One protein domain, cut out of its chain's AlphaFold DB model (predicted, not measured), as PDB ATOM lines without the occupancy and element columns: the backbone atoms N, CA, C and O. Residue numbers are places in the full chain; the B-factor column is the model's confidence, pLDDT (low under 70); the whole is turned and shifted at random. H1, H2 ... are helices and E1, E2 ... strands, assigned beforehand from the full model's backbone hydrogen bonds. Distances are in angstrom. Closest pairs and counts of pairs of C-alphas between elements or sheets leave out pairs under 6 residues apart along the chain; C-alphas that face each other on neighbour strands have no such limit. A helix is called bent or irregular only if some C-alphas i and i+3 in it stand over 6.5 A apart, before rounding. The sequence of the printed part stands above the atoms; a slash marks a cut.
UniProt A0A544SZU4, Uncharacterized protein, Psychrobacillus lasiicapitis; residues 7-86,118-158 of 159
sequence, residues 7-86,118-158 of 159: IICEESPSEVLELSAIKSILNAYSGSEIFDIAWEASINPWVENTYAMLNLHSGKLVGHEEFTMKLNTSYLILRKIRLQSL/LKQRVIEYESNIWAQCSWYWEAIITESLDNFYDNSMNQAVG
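What this domain is: This is residues 7 to 86 and 118 to 158 of the 159 residues of an uncharacterized protein of Psychrobacillus lasiicapitis (UniProt A0A544SZU4). A small three-stranded sheet has H2 packed across one face, while the long bent helix H3 arches past both, H3a near H2 and H3b along H1. The 121 printed residues run H1, H2, E1, E2, E3, H3, mixed in class; the antiparallel sheet's order is E2, E1, E3. The whole is compact, radius of gyration of the C-alphas 15.3 A, spanning 51 by 29 by 21 A.

How they stand to each other: H1, residues 19 to 28, only grazes the sheet. H2, residues 31 to 40, is on it at a height of 7.6 A, C-alphas 38 and 52 closest at 4.4 A. E1, residues 50 to 55, and E2, residues 61 to 65, form a hairpin, N 53 to O 62 2.9 A. E3, residues 75 to 81, is antiparallel to E1, N 52 to O 79 3.0 A. H3, residues 118 to 156, by its hydrogen bonds assigned as one helix, is bent: C-alphas 132 and 135 are 8.2 A apart. Its arms H3a, residues 118 to 132, and H3b, residues 135 to 156, are about perpendicular at 83 degrees. H3b and H1 only just touch, with 3 pairs of C-alphas within 8 A, Leu 19 and Tyr 149 closest at 7.0 A.

Where its parts are: H1 begins at C-alpha 19 (160.085, 24.987, 37.081); H3b, 32.5 A long, ends at C-alpha 156 (161.679, 34.832, 25.283).

The domain as a whole: Residues 87 to 117 are not printed; C-alphas 86 and 118 are 11.1 A apart. The pLDDT is under 70 at residues 10 to 14, 70 to 71 and 152 to 158.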
ATOM      1  N   ILE A   7     174.228  23.545  35.919       88.81
ATOM      2  CA  ILE A   7     173.367  23.256  34.773       88.81
ATOM      3  C   ILE A   7     174.229  23.265  33.511       88.81
ATOM      4  O   ILE A   7     174.970  24.214  33.264       88.81
ATOM      5  N   ILE A   8     174.157  22.184  32.736       86.06
ATOM      6  CA  ILE A   8     174.856  22.025  31.457       86.06
ATOM      7  C   ILE A   8     173.859  22.334  30.344       86.06
ATOM      8  O   ILE A   8     172.805  21.703  30.305       86.06
ATOM      9  N   CYS A   9     174.192  23.271  29.454       81.00
ATOM     10  CA  CYS A   9     173.396  23.624  28.276       81.00
ATOM     11  C   CYS A   9     174.319  24.202  27.183       81.00
ATOM     12  O   CYS A   9     174.917  25.257  27.396       81.00
ATOM     13  N   GLU A  10     174.461  23.524  26.039       65.31
ATOM     14  CA  GLU A  10     175.048  24.102  24.817       65.31
ATOM     15  C   GLU A  10     173.911  24.511  23.864       65.31
ATOM     16  O   GLU A  10     173.387  23.680  23.139       65.31
ATOM     17  N   GLU A  11     173.508  25.780  23.928       59.25
ATOM     18  CA  GLU A  11     172.719  26.569  22.957       59.25
ATOM     19  C   GLU A  11     171.471  25.977  22.230       59.25
ATOM     20  O   GLU A  11     171.495  24.977  21.518       59.25
ATOM     21  N   SER A  12     170.401  26.790  22.279       47.16
ATOM     22  CA  SER A  12     169.055  26.689  21.676       47.16
ATOM     23  C   SER A  12     168.078  25.700  22.349       47.16
ATOM     24  O   SER A  12     168.203  24.484  22.190       47.16
ATOM     25  N   PRO A  13     167.074  26.198  23.106       53.94
ATOM     26  CA  PRO A  13     166.207  25.353  23.909       53.94
ATOM     27  C   PRO A  13     165.178  24.639  23.030       53.94
ATOM     28  O   PRO A  13     164.253  25.240  22.486       53.94
ATOM     29  N   SER A  14     165.274  23.315  22.978       59.97
ATOM     30  CA  SER A  14     164.053  22.516  23.003       59.97
ATOM     31  C   SER A  14     163.274  22.843  24.283       59.97
ATOM     32  O   SER A  14     163.855  23.225  25.301       59.97
ATOM     33  N   GLU A  15     161.950  22.720  24.237       79.06
ATOM     34  CA  GLU A  15     161.071  23.017  25.371       79.06
ATOM     35  C   GLU A  15     161.532  22.226  26.615       79.06
ATOM     36  O   GLU A  15     161.616  20.993  26.594       79.06
ATOM     37  N   VAL A  16     161.954  22.939  27.664       87.00
ATOM     38  CA  VAL A  16     162.222  22.361  28.990       87.00
ATOM     39  C   VAL A  16     160.917  22.319  29.776       87.00
ATOM     40  O   VAL A  16     160.010  23.113  29.533       87.00
ATOM     41  N   LEU A  17     160.813  21.406  30.738       90.62
ATOM     42  CA  LEU A  17     159.658  21.355  31.631       90.62
ATOM     43  C   LEU A  17     159.575  22.626  32.481       90.62
ATOM     44  O   LEU A  17     160.592  23.250  32.779       90.62
ATOM     45  N   GLU A  18     158.377  22.987  32.929       91.50
ATOM     46  CA  GLU A  18     158.196  24.116  33.841       91.50
ATOM     47  C   GLU A  18     158.927  23.904  35.177       91.50
ATOM     48  O   GLU A  18     159.018  22.786  35.694       91.50
ATOM     49  N   LEU A  19     159.387  25.001  35.790       91.75
ATOM     50  CA  LEU A  19     160.085  24.987  37.081       91.75
ATOM     51  C   LEU A  19     159.288  24.263  38.177       91.75
ATOM     52  O   LEU A  19     159.857  23.533  38.988       91.75
ATOM     53  N   SER A  20     157.965  24.447  38.198       93.12
ATOM     54  CA  SER A  20     157.052  23.785  39.136       93.12
ATOM     55  C   SER A  20     157.096  22.258  38.991       93.12
ATOM     56  O   SER A  20     157.199  21.542  39.991       93.12
ATOM     57  N   ALA A  21     157.094  21.756  37.753       93.94
ATOM     58  CA  ALA A  21     157.199  20.337  37.441       93.94
ATOM     59  C   ALA A  21     158.573  19.784  37.838       93.94
ATOM     60  O   ALA A  21     158.645  18.738  38.482       93.94
ATOM     61  N   ILE A  22     159.656  20.511  37.543       94.50
ATOM     62  CA  ILE A  22     161.014  20.125  37.952       94.50
ATOM     63  C   ILE A  22     161.145  20.045  39.475       94.50
ATOM     64  O   ILE A  22     161.628  19.037  39.991       94.50
ATOM     65  N   LYS A  23     160.663  21.050  40.215       92.44
ATOM     66  CA  LYS A  23     160.666  21.031  41.687       92.44
ATOM     67  C   LYS A  23     159.848  19.858  42.237       92.44
ATOM     68  O   LYS A  23     160.287  19.194  43.172       92.44
ATOM     69  N   SER A  24     158.699  19.547  41.630       93.75
ATOM     70  CA  SER A  24     157.902  18.375  42.014       93.75
ATOM     71  C   SER A  24     158.641  17.058  41.775       93.75
ATOM     72  O   SER A  24     158.528  16.149  42.595       93.75
ATOM     73  N   ILE A  25     159.382  16.944  40.672       93.94
ATOM     74  CA  ILE A  25     160.183  15.758  40.353       93.94
ATOM     75  C   ILE A  25     161.326  15.599  41.359       93.94
ATOM     76  O   ILE A  25     161.526  14.510  41.886       93.94
ATOM     77  N   LEU A  26     162.041  16.681  41.678       91.62
ATOM     78  CA  LEU A  26     163.133  16.647  42.655       91.62
ATOM     79  C   LEU A  26     162.657  16.210  44.039       91.62
ATOM     80  O   LEU A  26     163.297  15.373  44.662       91.62
ATOM     81  N   ASN A  27     161.502  16.711  44.478       89.94
ATOM     82  CA  ASN A  27     160.910  16.335  45.762       89.94
ATOM     83  C   ASN A  27     160.425  14.877  45.811       89.94
ATOM     84  O   ASN A  27     160.203  14.349  46.899       89.94
ATOM     85  N   ALA A  28     160.221  14.238  44.656       91.38
ATOM     86  CA  ALA A  28     159.795  12.844  44.580       91.38
ATOM     87  C   ALA A  28     160.965  11.856  44.697       91.38
ATOM     88  O   ALA A  28     160.736  10.702  45.052       91.38
ATOM     89  N   TYR A  29     162.195  12.290  44.408       87.56
ATOM     90  CA  TYR A  29     163.371  11.428  44.444       87.56
ATOM     91  C   TYR A  29     164.080  11.477  45.790       87.56
ATOM     92  O   TYR A  29     164.335  12.536  46.361       87.56
ATOM     93  N   SER A  30     164.464  10.304  46.279       86.38
ATOM     94  CA  SER A  30     165.289  10.184  47.472       86.38
ATOM     95  C   SER A  30     166.774  10.388  47.159       86.38
ATOM     96  O   SER A  30     167.269  10.063  46.076       86.38
ATOM     97  N   GLY A  31     167.538  10.846  48.157       84.06
ATOM     98  CA  GLY A  31     168.999  10.918  48.051       84.06
ATOM     99  C   GLY A  31     169.659   9.560  47.758       84.06
ATOM    100  O   GLY A  31     170.704   9.522  47.111       84.06
ATOM    101  N   SER A  32     169.033   8.452  48.179       87.12
ATOM    102  CA  SER A  32     169.500   7.091  47.878       87.12
ATOM    103  C   SER A  32     169.390   6.771  46.389       87.12
ATOM    104  O   SER A  32     170.352   6.288  45.805       87.12
ATOM    105  N   GLU A  33     168.259   7.084  45.753       90.44
ATOM    106  CA  GLU A  33     168.076   6.850  44.314       90.44
ATOM    107  C   GLU A  33     169.063   7.679  43.485       90.44
ATOM    108  O   GLU A  33     169.675   7.176  42.545       90.44
ATOM    109  N   ILE A  34     169.282   8.940  43.869       91.19
ATOM    110  CA  ILE A  34     170.264   9.813  43.212       91.19
ATOM    111  C   ILE A  34     171.686   9.245  43.362       91.19
ATOM    112  O   ILE A  34     172.477   9.299  42.417       91.19
ATOM    113  N   PHE A  35     172.028   8.696  44.532       90.44
ATOM    114  CA  PHE A  35     173.309   8.019  44.737       90.44
ATOM    115  C   PHE A  35     173.454   6.788  43.851       90.44
ATOM    116  O   PHE A  35     174.470   6.656  43.171       90.44
ATOM    117  N   ASP A  36     172.449   5.916  43.839       91.38
ATOM    118  CA  ASP A  36     172.485   4.662  43.091       91.38
ATOM    119  C   ASP A  36     172.697   4.910  41.597       91.38
ATOM    120  O   ASP A  36     173.556   4.276  40.991       91.38
ATOM    121  N   ILE A  37     172.026   5.913  41.030       93.06
ATOM    122  CA  ILE A  37     172.198   6.299  39.625       93.06
ATOM    123  C   ILE A  37     173.623   6.801  39.338       93.06
ATOM    124  O   ILE A  37     174.219   6.433  38.324       93.06
ATOM    125  N   ALA A  38     174.200   7.625  40.220       91.25
ATOM    126  CA  ALA A  38     175.582   8.091  40.058       91.25
ATOM    127  C   ALA A  38     176.597   6.944  40.208       91.25
ATOM    128  O   ALA A  38     177.630   6.933  39.531       91.25
ATOM    129  N   TRP A  39     176.301   5.990  41.095       91.06
ATOM    130  CA  TRP A  39     177.121   4.813  41.368       91.06
ATOM    131  C   TRP A  39     177.101   3.812  40.210       91.06
ATOM    132  O   TRP A  39     178.127   3.258  39.828       91.06
ATOM    133  N   GLU A  40     175.942   3.577  39.605       90.62
ATOM    134  CA  GLU A  40     175.825   2.713  38.428       90.62
ATOM    135  C   GLU A  40     176.587   3.282  37.225       90.62
ATOM    136  O   GLU A  40     177.126   2.529  36.419       90.62
ATOM    137  N   ALA A  41     176.728   4.605  37.133       89.00
ATOM    138  CA  ALA A  41     177.599   5.230  36.141       89.00
ATOM    139  C   ALA A  41     179.101   5.059  36.449       89.00
ATOM    140  O   ALA A  41     179.923   5.276  35.565       89.00
ATOM    141  N   SER A  42     179.482   4.651  37.668       86.19
ATOM    142  CA  SER A  42     180.878   4.424  38.079       86.19
ATOM    143  C   SER A  42     181.349   2.982  37.941       86.19
ATOM    144  O   SER A  42     182.275   2.571  38.632       86.19
ATOM    145  N   ILE A  43     180.743   2.204  37.041       78.31
ATOM    146  CA  ILE A  43     181.197   0.835  36.754       78.31
ATOM    147  C   ILE A  43     182.647   0.831  36.248       78.31
ATOM    148  O   ILE A  43     183.392  -0.099  36.554       78.31
ATOM    149  N   ASN A  44     183.069   1.859  35.505       83.88
ATOM    150  CA  ASN A  44     184.439   1.973  35.023       83.88
ATOM    151  C   ASN A  44     185.381   2.518  36.121       83.88
ATOM    152  O   ASN A  44     185.340   3.714  36.421       83.88
ATOM    153  N   PRO A  45     186.310   1.702  36.658       82.75
ATOM    154  CA  PRO A  45     187.189   2.112  37.759       82.75
ATOM    155  C   PRO A  45     188.224   3.175  37.358       82.75
ATOM    156  O   PRO A  45     188.929   3.724  38.209       82.75
ATOM    157  N   TRP A  46     188.356   3.453  36.059       82.50
ATOM    158  CA  TRP A  46     189.309   4.418  35.516       82.50
ATOM    159  C   TRP A  46     188.714   5.812  35.324       82.50
ATOM    160  O   TRP A  46     189.457   6.744  35.021       82.50
ATOM    161  N   VAL A  47     187.405   5.966  35.516       84.19
ATOM    162  CA  VAL A  47     186.731   7.258  35.400       84.19
ATOM    163  C   VAL A  47     186.875   8.025  36.707       84.19
ATOM    164  O   VAL A  47     186.586   7.520  37.790       84.19
ATOM    165  N   GLU A  48     187.332   9.268  36.598       82.19
ATOM    166  CA  GLU A  48     187.526  10.137  37.757       82.19
ATOM    167  C   GLU A  48     186.187  10.609  38.333       82.19
ATOM    168  O   GLU A  48     186.014  10.655  39.550       82.19
ATOM    169  N   ASN A  49     185.245  10.954  37.452       86.38
ATOM    170  CA  ASN A  49     184.029  11.673  37.795       86.38
ATOM    171  C   ASN A  49     182.804  11.044  37.133       86.38
ATOM    172  O   ASN A  49     182.718  10.962  35.904       86.38
ATOM    173  N   THR A  50     181.827  10.683  37.958       90.12
ATOM    174  CA  THR A  50     180.504  10.255  37.501       90.12
ATOM    175  C   THR A  50     179.427  11.101  38.134       90.12
ATOM    176  O   THR A  50     179.618  11.704  39.194       90.12
ATOM    177  N   TYR A  51     178.296  11.177  37.449       91.62
ATOM    178  CA  TYR A  51     177.238  12.110  37.771       91.62
ATOM    179  C   TYR A  51     175.883  11.425  37.769       91.62
ATOM    180  O   TYR A  51     175.615  10.618  36.883       91.62
ATOM    181  N   ALA A  52     175.020  11.817  38.705       93.75
ATOM    182  CA  ALA A  52     173.576  11.710  38.535       93.75
ATOM    183  C   ALA A  52     173.033  13.093  38.191       93.75
ATOM    184  O   ALA A  52     173.379  14.096  38.826       93.75
ATOM    185  N   MET A  53     172.195  13.146  37.166       93.62
ATOM    186  CA  MET A  53     171.700  14.394  36.604       93.62
ATOM    187  C   MET A  53     170.223  14.275  36.268       93.62
ATOM    188  O   MET A  53     169.760  13.215  35.850       93.62
ATOM    189  N   LEU A  54     169.495  15.376  36.405       93.94
ATOM    190  CA  LEU A  54     168.122  15.497  35.945       93.94
ATOM    191  C   LEU A  54     168.106  16.088  34.538       93.94
ATOM    192  O   LEU A  54     168.587  17.199  34.322       93.94
ATOM    193  N   ASN A  55     167.529  15.361  33.589       91.88
ATOM    194  CA  ASN A  55     167.245  15.880  32.257       91.88
ATOM    195  C   ASN A  55     166.044  16.837  32.327       91.88
ATOM    196  O   ASN A  55     164.926  16.404  32.604       91.88
ATOM    197  N   LEU A  56     166.265  18.121  32.036       91.19
ATOM    198  CA  LEU A  56     165.249  19.167  32.208       91.19
ATOM    199  C   LEU A  56     164.134  19.134  31.148       91.19
ATOM    200  O   LEU A  56     163.091  19.746  31.345       91.19
ATOM    201  N   HIS A  57     164.305  18.387  30.057       89.00
ATOM    202  CA  HIS A  57     163.282  18.223  29.015       89.00
ATOM    203  C   HIS A  57     162.346  17.043  29.289       89.00
ATOM    204  O   HIS A  57     161.168  17.079  28.957       89.00
ATOM    205  N   SER A  58     162.877  15.965  29.868       90.88
ATOM    206  CA  SER A  58     162.129  14.716  30.076       90.88
ATOM    207  C   SER A  58     161.772  14.437  31.532       90.88
ATOM    208  O   SER A  58     160.992  13.523  31.791       90.88
ATOM    209  N   GLY A  59     162.370  15.160  32.481       91.25
ATOM    210  CA  GLY A  59     162.191  14.918  33.910       91.25
ATOM    211  C   GLY A  59     162.850  13.631  34.416       91.25
ATOM    212  O   GLY A  59     162.616  13.230  35.550       91.25
ATOM    213  N   LYS A  60     163.655  12.954  33.587       92.56
ATOM    214  CA  LYS A  60     164.301  11.687  33.950       92.56
ATOM    215  C   LYS A  60     165.658  11.915  34.601       92.56
ATOM    216  O   LYS A  60     166.461  12.706  34.100       92.56
ATOM    217  N   LEU A  61     165.937  11.153  35.657       92.75
ATOM    218  CA  LEU A  61     167.288  11.001  36.185       92.75
ATOM    219  C   LEU A  61     168.124  10.105  35.273       92.75
ATOM    220  O   LEU A  61     167.657   9.065  34.807       92.75
ATOM    221  N   VAL A  62     169.364  10.512  35.029       92.50
ATOM    222  CA  VAL A  62     170.338   9.766  34.232       92.50
ATOM    223  C   VAL A  62     171.705   9.771  34.908       92.50
ATOM    224  O   VAL A  62     172.090  10.757  35.540       92.50
ATOM    225  N   GLY A  63     172.432   8.667  34.757       92.00
ATOM    226  CA  GLY A  63     173.822   8.528  35.178       92.00
ATOM    227  C   GLY A  63     174.769   8.703  33.990       92.00
ATOM    228  O   GLY A  63     174.525   8.116  32.937       92.00
ATOM    229  N   HIS A  64     175.839   9.488  34.136       88.56
ATOM    230  CA  HIS A  64     176.866   9.635  33.096       88.56
ATOM    231  C   HIS A  64     178.283   9.724  33.666       88.56
ATOM    232  O   HIS A  64     178.520  10.316  34.719       88.56
ATOM    233  N   GLU A  65     179.239   9.199  32.903       88.00
ATOM    234  CA  GLU A  65     180.661   9.518  33.032       88.00
ATOM    235  C   GLU A  65     180.931  10.912  32.428       88.00
ATOM    236  O   GLU A  65     180.310  11.269  31.421       88.00
ATOM    237  N   GLU A  66     181.867  11.690  32.993       77.19
ATOM    238  CA  GLU A  66     182.128  13.103  32.624       77.19
ATOM    239  C   GLU A  66     182.247  13.367  31.111       77.19
ATOM    240  O   GLU A  66     181.765  14.386  30.628       77.19
ATOM    241  N   PHE A  67     182.829  12.447  30.340       71.31
ATOM    242  CA  PHE A  67     183.080  12.634  28.902       71.31
ATOM    243  C   PHE A  67     182.004  12.037  27.980       71.31
ATOM    244  O   PHE A  67     182.172  12.028  26.764       71.31
ATOM    245  N   THR A  68     180.901  11.526  28.534       75.75
ATOM    246  CA  THR A  68     179.845  10.828  27.766       75.75
ATOM    247  C   THR A  68     178.548  11.628  27.638       75.75
ATOM    248  O   THR A  68     177.561  11.142  27.083       75.75
ATOM    249  N   MET A  69     178.528  12.849  28.170       74.25
ATOM    250  CA  MET A  69     177.330  13.678  28.227       74.25
ATOM    251  C   MET A  69     176.984  14.237  26.846       74.25
ATOM    252  O   MET A  69     177.846  14.721  26.114       74.25
ATOM    253  N   LYS A  70     175.697  14.185  26.490       68.94
ATOM    254  CA  LYS A  70     175.193  14.822  25.272       68.94
ATOM    255  C   LYS A  70     175.041  16.313  25.527       68.94
ATOM    256  O   LYS A  70     174.206  16.715  26.325       68.94
ATOM    257  N   LEU A  71     175.833  17.123  24.844       68.00
ATOM    258  CA  LEU A  71     175.877  18.558  25.112       68.00
ATOM    259  C   LEU A  71     174.632  19.311  24.602       68.00
ATOM    260  O   LEU A  71     174.283  20.361  25.127       68.00
ATOM    261  N   ASN A  72     173.880  18.711  23.672       71.81
ATOM    262  CA  ASN A  72     172.632  19.248  23.112       71.81
ATOM    263  C   ASN A  72     171.389  19.034  24.001       71.81
ATOM    264  O   ASN A  72     170.269  18.924  23.501       71.81
ATOM    265  N   THR A  73     171.564  18.831  25.301       80.25
ATOM    266  CA  THR A  73     170.471  18.568  26.241       80.25
ATOM    267  C   THR A  73     170.751  19.307  27.537       80.25
ATOM    268  O   THR A  73     171.879  19.296  28.024       80.25
ATOM    269  N   SER A  74     169.710  19.915  28.107       87.88
ATOM    270  CA  SER A  74     169.832  20.607  29.386       87.88
ATOM    271  C   SER A  74     169.783  19.624  30.553       87.88
ATOM    272  O   SER A  74     168.800  18.890  30.725       87.88
ATOM    273  N   TYR A  75     170.832  19.627  31.373       90.62
ATOM    274  CA  TYR A  75     170.944  18.777  32.556       90.62
ATOM    275  C   TYR A  75     171.244  19.594  33.802       90.62
ATOM    276  O   TYR A  75     172.175  20.391  33.801       90.62
ATOM    277  N   LEU A  76     170.522  19.324  34.888       92.62
ATOM    278  CA  LEU A  76     170.895  19.758  36.232       92.62
ATOM    279  C   LEU A  76     171.699  18.647  36.913       92.62
ATOM    280  O   LEU A  76     171.210  17.526  37.056       92.62
ATOM    281  N   ILE A  77     172.906  18.953  37.383       92.44
ATOM    282  CA  ILE A  77     173.720  17.993  38.128       92.44
ATOM    283  C   ILE A  77     173.221  17.888  39.564       92.44
ATOM    284  O   ILE A  77     173.332  18.831  40.346       92.44
ATOM    285  N   LEU A  78     172.731  16.705  39.926       92.06
ATOM    286  CA  LEU A  78     172.215  16.415  41.262       92.06
ATOM    287  C   LEU A  78     173.198  15.695  42.151       92.06
ATOM    288  O   LEU A  78     173.007  15.694  43.358       92.06
ATOM    289  N   ARG A  79     174.203  15.035  41.580       89.94
ATOM    290  CA  ARG A  79     175.278  14.425  42.349       89.94
ATOM    291  C   ARG A  79     176.499  14.198  41.487       89.94
ATOM    292  O   ARG A  79     176.383  13.899  40.304       89.94
ATOM    293  N   LYS A  80     177.659  14.269  42.131       88.69
ATOM    294  CA  LYS A  80     178.941  13.830  41.601       88.69
ATOM    295  C   LYS A  80     179.572  12.805  42.543       88.69
ATOM    296  O   LYS A  80     179.637  13.068  43.741       88.69
ATOM    297  N   ILE A  81     180.074  11.696  42.009       87.12
ATOM    298  CA  ILE A  81     180.934  10.743  42.722       87.12
ATOM    299  C   ILE A  81     182.348  10.854  42.144       87.12
ATOM    300  O   ILE A  81     182.525  10.966  40.930       87.12
ATOM    301  N   ARG A  82     183.356  10.861  43.027       84.94
ATOM    302  CA  ARG A  82     184.782  10.936  42.664       84.94
ATOM    303  C   ARG A  82     185.564   9.775  43.264       84.94
ATOM    304  O   ARG A  82     186.331   9.968  44.206       84.94
ATOM    305  N   LEU A  83     185.364   8.562  42.748       80.12
ATOM    306  CA  LEU A  83     185.953   7.357  43.350       80.12
ATOM    307  C   LEU A  83     187.482   7.411  43.431       80.12
ATOM    308  O   LEU A  83     188.056   6.965  44.419       80.12
ATOM    309  N   GLN A  84     188.149   7.983  42.426       78.31
ATOM    310  CA  GLN A  84     189.612   8.079  42.426       78.31
ATOM    311  C   GLN A  84     190.164   9.135  43.385       78.31
ATOM    312  O   GLN A  84     191.325   9.054  43.775       78.31
ATOM    313  N   SER A  85     189.348  10.118  43.769       78.12
ATOM    314  CA  SER A  85     189.726  11.139  44.750       78.12
ATOM    315  C   SER A  85     189.363  10.753  46.181       78.12
ATOM    316  O   SER A  85     189.719  11.490  47.100       78.12
ATOM    317  N   LEU A  86     188.647   9.640  46.391       84.44
ATOM    318  CA  LEU A  86     188.383   9.137  47.734       84.44
ATOM    319  C   LEU A  86     189.710   8.797  48.401       84.44
ATOM    320  O   LEU A  86     190.498   8.012  47.873       84.44
ATOM    321  N   LEU A 118     182.592  -1.961  48.548       92.69
ATOM    322  CA  LEU A 118     182.971  -0.553  48.430       92.69
ATOM    323  C   LEU A 118     181.751   0.376  48.459       92.69
ATOM    324  O   LEU A 118     181.791   1.392  49.146       92.69
ATOM    325  N   LYS A 119     180.663   0.009  47.767       92.31
ATOM    326  CA  LYS A 119     179.433   0.814  47.705       92.31
ATOM    327  C   LYS A 119     178.911   1.126  49.104       92.31
ATOM    328  O   LYS A 119     178.679   2.284  49.429       92.31
ATOM    329  N   GLN A 120     178.790   0.101  49.946       92.94
ATOM    330  CA  GLN A 120     178.294   0.252  51.313       92.94
ATOM    331  C   GLN A 120     179.195   1.160  52.162       92.94
ATOM    332  O   GLN A 120     178.702   2.022  52.880       92.94
ATOM    333  N   ARG A 121     180.517   1.016  52.040       92.00
ATOM    334  CA  ARG A 121     181.477   1.838  52.792       92.00
ATOM    335  C   ARG A 121     181.460   3.300  52.357       92.00
ATOM    336  O   ARG A 121     181.564   4.190  53.193       92.00
ATOM    337  N   VAL A 122     181.289   3.553  51.059       91.19
ATOM    338  CA  VAL A 122     181.102   4.913  50.536       91.19
ATOM    339  C   VAL A 122     179.793   5.507  51.052       91.19
ATOM    340  O   VAL A 122     179.816   6.640  51.518       91.19
ATOM    341  N   ILE A 123     178.689   4.748  51.069       90.12
ATOM    342  CA  ILE A 123     177.419   5.200  51.666       90.12
ATOM    343  C   ILE A 123     177.618   5.589  53.135       90.12
ATOM    344  O   ILE A 123     177.144   6.642  53.552       90.12
ATOM    345  N   GLU A 124     178.314   4.773  53.924       89.38
ATOM    346  CA  GLU A 124     178.574   5.045  55.345       89.38
ATOM    347  C   GLU A 124     179.415   6.311  55.546       89.38
ATOM    348  O   GLU A 124     179.065   7.171  56.357       89.38
ATOM    349  N   TYR A 125     180.491   6.459  54.772       88.69
ATOM    350  CA  TYR A 125     181.337   7.650  54.789       88.69
ATOM    351  C   TYR A 125     180.562   8.911  54.382       88.69
ATOM    352  O   TYR A 125     180.544   9.907  55.107       88.69
ATOM    353  N   GLU A 126     179.874   8.864  53.243       83.81
ATOM    354  CA  GLU A 126     179.158  10.013  52.705       83.81
ATOM    355  C   GLU A 126     177.922  10.366  53.524       83.81
ATOM    356  O   GLU A 126     177.617  11.546  53.628       83.81
ATOM    357  N   SER A 127     177.240   9.405  54.156       82.12
ATOM    358  CA  SER A 127     176.109   9.693  55.053       82.12
ATOM    359  C   SER A 127     176.530  10.610  56.203       82.12
ATOM    360  O   SER A 127     175.796  11.533  56.557       82.12
ATOM    361  N   ASN A 128     177.739  10.415  56.741       79.12
ATOM    362  CA  ASN A 128     178.289  11.283  57.781       79.12
ATOM    363  C   ASN A 128     178.567  12.701  57.263       79.12
ATOM    364  O   ASN A 128     178.283  13.672  57.963       79.12
ATOM    365  N   ILE A 129     179.092  12.830  56.041       79.31
ATOM    366  CA  ILE A 129     179.349  14.132  55.403       79.31
ATOM    367  C   ILE A 129     178.031  14.828  55.055       79.31
ATOM    368  O   ILE A 129     177.842  16.010  55.333       79.31
ATOM    369  N   TRP A 130     177.088  14.099  54.470       73.88
ATOM    370  CA  TRP A 130     175.796  14.622  54.049       73.88
ATOM    371  C   TRP A 130     174.950  15.108  55.210       73.88
ATOM    372  O   TRP A 130     174.373  16.187  55.105       73.88
ATOM    373  N   ALA A 131     174.935  14.389  56.333       73.56
ATOM    374  CA  ALA A 131     174.272  14.863  57.544       73.56
ATOM    375  C   ALA A 131     174.772  16.256  57.981       73.56
ATOM    376  O   ALA A 131     174.020  17.019  58.582       73.56
ATOM    377  N   GLN A 132     176.019  16.609  57.657       75.25
ATOM    378  CA  GLN A 132     176.623  17.896  58.006       75.25
ATOM    379  C   GLN A 132     176.407  18.982  56.937       75.25
ATOM    380  O   GLN A 132     176.463  20.172  57.256       75.25
ATOM    381  N   CYS A 133     176.161  18.604  55.676       73.56
ATOM    382  CA  CYS A 133     176.188  19.524  54.529       73.56
ATOM    383  C   CYS A 133     174.919  19.527  53.651       73.56
ATOM    384  O   CYS A 133     174.923  20.190  52.613       73.56
ATOM    385  N   SER A 134     173.847  18.815  54.018       73.06
ATOM    386  CA  SER A 134     172.632  18.674  53.189       73.06
ATOM    387  C   SER A 134     171.967  20.011  52.841       73.06
ATOM    388  O   SER A 134     171.679  20.271  51.675       73.06
ATOM    389  N   TRP A 135     171.819  20.900  53.827       73.06
ATOM    390  CA  TRP A 135     171.202  22.222  53.658       73.06
ATOM    391  C   TRP A 135     171.904  23.083  52.594       73.06
ATOM    392  O   TRP A 135     171.261  23.838  51.869       73.06
ATOM    393  N   TYR A 136     173.229  22.963  52.483       76.94
ATOM    394  CA  TYR A 136     174.026  23.731  51.527       76.94
ATOM    395  C   TYR A 136     173.765  23.269  50.092       76.94
ATOM    396  O   TYR A 136     173.654  24.079  49.173       76.94
ATOM    397  N   TRP A 137     173.616  21.961  49.903       76.88
ATOM    398  CA  TRP A 137     173.323  21.371  48.603       76.88
ATOM    399  C   TRP A 137     171.940  21.743  48.079       76.88
ATOM    400  O   TRP A 137     171.809  22.111  46.912       76.88
ATOM    401  N   GLU A 138     170.923  21.679  48.937       83.50
ATOM    402  CA  GLU A 138     169.553  22.063  48.584       83.50
ATOM    403  C   GLU A 138     169.473  23.534  48.160       83.50
ATOM    404  O   GLU A 138     168.828  23.860  47.159       83.50
ATOM    405  N   ALA A 139     170.186  24.412  48.873       85.44
ATOM    406  CA  ALA A 139     170.263  25.831  48.545       85.44
ATOM    407  C   ALA A 139     170.889  26.065  47.161       85.44
ATOM    408  O   ALA A 139     170.289  26.751  46.337       85.44
ATOM    409  N   ILE A 140     172.040  25.441  46.869       88.19
ATOM    410  CA  ILE A 140     172.716  25.587  45.568       88.19
ATOM    411  C   ILE A 140     171.833  25.095  44.420       88.19
ATOM    412  O   ILE A 140     171.755  25.751  43.380       88.19
ATOM    413  N   ILE A 141     171.195  23.931  44.574       90.56
ATOM    414  CA  ILE A 141     170.327  23.366  43.534       90.56
ATOM    415  C   ILE A 141     169.158  24.315  43.251       90.56
ATOM    416  O   ILE A 141     168.855  24.583  42.088       90.56
ATOM    417  N   THR A 142     168.534  24.842  44.305       90.19
ATOM    418  CA  THR A 142     167.404  25.771  44.185       90.19
ATOM    419  C   THR A 142     167.820  27.061  43.484       90.19
ATOM    420  O   THR A 142     167.193  27.440  42.500       90.19
ATOM    421  N   GLU A 143     168.911  27.686  43.932       91.12
ATOM    422  CA  GLU A 143     169.445  28.917  43.337       91.12
ATOM    423  C   GLU A 143     169.801  28.726  41.858       91.12
ATOM    424  O   GLU A 143     169.484  29.564  41.016       91.12
ATOM    425  N   SER A 144     170.425  27.598  41.518       90.62
ATOM    426  CA  SER A 144     170.829  27.307  40.140       90.62
ATOM    427  C   SER A 144     169.624  27.134  39.216       90.62
ATOM    428  O   SER A 144     169.641  27.627  38.088       90.62
ATOM    429  N   LEU A 145     168.565  26.470  39.693       91.50
ATOM    430  CA  LEU A 145     167.312  26.343  38.954       91.50
ATOM    431  C   LEU A 145     166.634  27.696  38.765       91.50
ATOM    432  O   LEU A 145     166.328  28.051  37.633       91.50
ATOM    433  N   ASP A 146     166.428  28.453  39.839       91.12
ATOM    434  CA  ASP A 146     165.739  29.743  39.758       91.12
ATOM    435  C   ASP A 146     166.473  30.685  38.777       91.12
ATOM    436  O   ASP A 146     165.862  31.200  37.839       91.12
ATOM    437  N   ASN A 147     167.808  30.765  38.863       89.81
ATOM    438  CA  ASN A 147     168.634  31.535  37.926       89.81
ATOM    439  C   ASN A 147     168.505  31.068  36.463       89.81
ATOM    440  O   ASN A 147     168.511  31.889  35.542       89.81
ATOM    441  N   PHE A 148     168.428  29.761  36.209       89.00
ATOM    442  CA  PHE A 148     168.288  29.232  34.849       89.00
ATOM    443  C   PHE A 148     166.935  29.599  34.228       89.00
ATOM    444  O   PHE A 148     166.886  30.026  33.070       89.00
ATOM    445  N   TYR A 149     165.846  29.482  34.990       88.19
ATOM    446  CA  TYR A 149     164.501  29.791  34.501       88.19
ATOM    447  C   TYR A 149     164.274  31.298  34.324       88.19
ATOM    448  O   TYR A 149     163.692  31.693  33.311       88.19
ATOM    449  N   ASP A 150     164.802  32.140  35.217       87.38
ATOM    450  CA  ASP A 150     164.718  33.602  35.087       87.38
ATOM    451  C   ASP A 150     165.420  34.102  33.813       87.38
ATOM    452  O   ASP A 150     164.883  34.917  33.059       87.38
ATOM    453  N   ASN A 151     166.611  33.573  33.517       79.88
ATOM    454  CA  ASN A 151     167.353  33.945  32.311       79.88
ATOM    455  C   ASN A 151     166.704  33.408  31.027       79.88
ATOM    456  O   ASN A 151     166.705  34.100  30.008       79.88
ATOM    457  N   SER A 152     166.114  32.212  31.077       69.62
ATOM    458  CA  SER A 152     165.428  31.609  29.928       69.62
ATOM    459  C   SER A 152     164.138  32.358  29.566       69.62
ATOM    460  O   SER A 152     163.831  32.520  28.387       69.62
ATOM    461  N   MET A 153     163.400  32.873  30.558       58.19
ATOM    462  CA  MET A 153     162.195  33.679  30.311       58.19
ATOM    463  C   MET A 153     162.508  35.093  29.816       58.19
ATOM    464  O   MET A 153     161.798  35.602  28.952       58.19
ATOM    465  N   ASN A 154     163.594  35.713  30.288       55.09
ATOM    466  CA  ASN A 154     164.010  37.033  29.802       55.09
ATOM    467  C   ASN A 154     164.456  37.021  28.329       55.09
ATOM    468  O   ASN A 154     164.311  38.030  27.645       55.09
ATOM    469  N   GLN A 155     164.948  35.887  27.821       52.91
ATOM    470  CA  GLN A 155     165.277  35.732  26.399       52.91
ATOM    471  C   GLN A 155     164.032  35.561  25.513       52.91
ATOM    472  O   GLN A 155     164.058  35.978  24.363       52.91
ATOM    473  N   ALA A 156     162.922  35.031  26.039       51.38
ATOM    474  CA  ALA A 156     161.679  34.832  25.283       51.38
ATOM    475  C   ALA A 156     160.810  36.100  25.135       51.38
ATOM    476  O   ALA A 156     159.886  36.119  24.327       51.38
ATOM    477  N   VAL A 157     161.074  37.152  25.922       48.03
ATOM    478  CA  VAL A 157     160.329  38.433  25.895       48.03
ATOM    479  C   VAL A 157     161.072  39.512  25.082       48.03
ATOM    480  O   VAL A 157     160.548  40.604  24.869       48.03
ATOM    481  N   GLY A 158     162.296  39.221  24.629       47.06
ATOM    482  CA  GLY A 158     163.170  40.154  23.912       47.06
ATOM    483  C   GLY A 158     163.061  40.150  22.382       47.06
ATOM    484  O   GLY A 158     163.782  40.937  21.765       47.06
TER     485      GLY A 158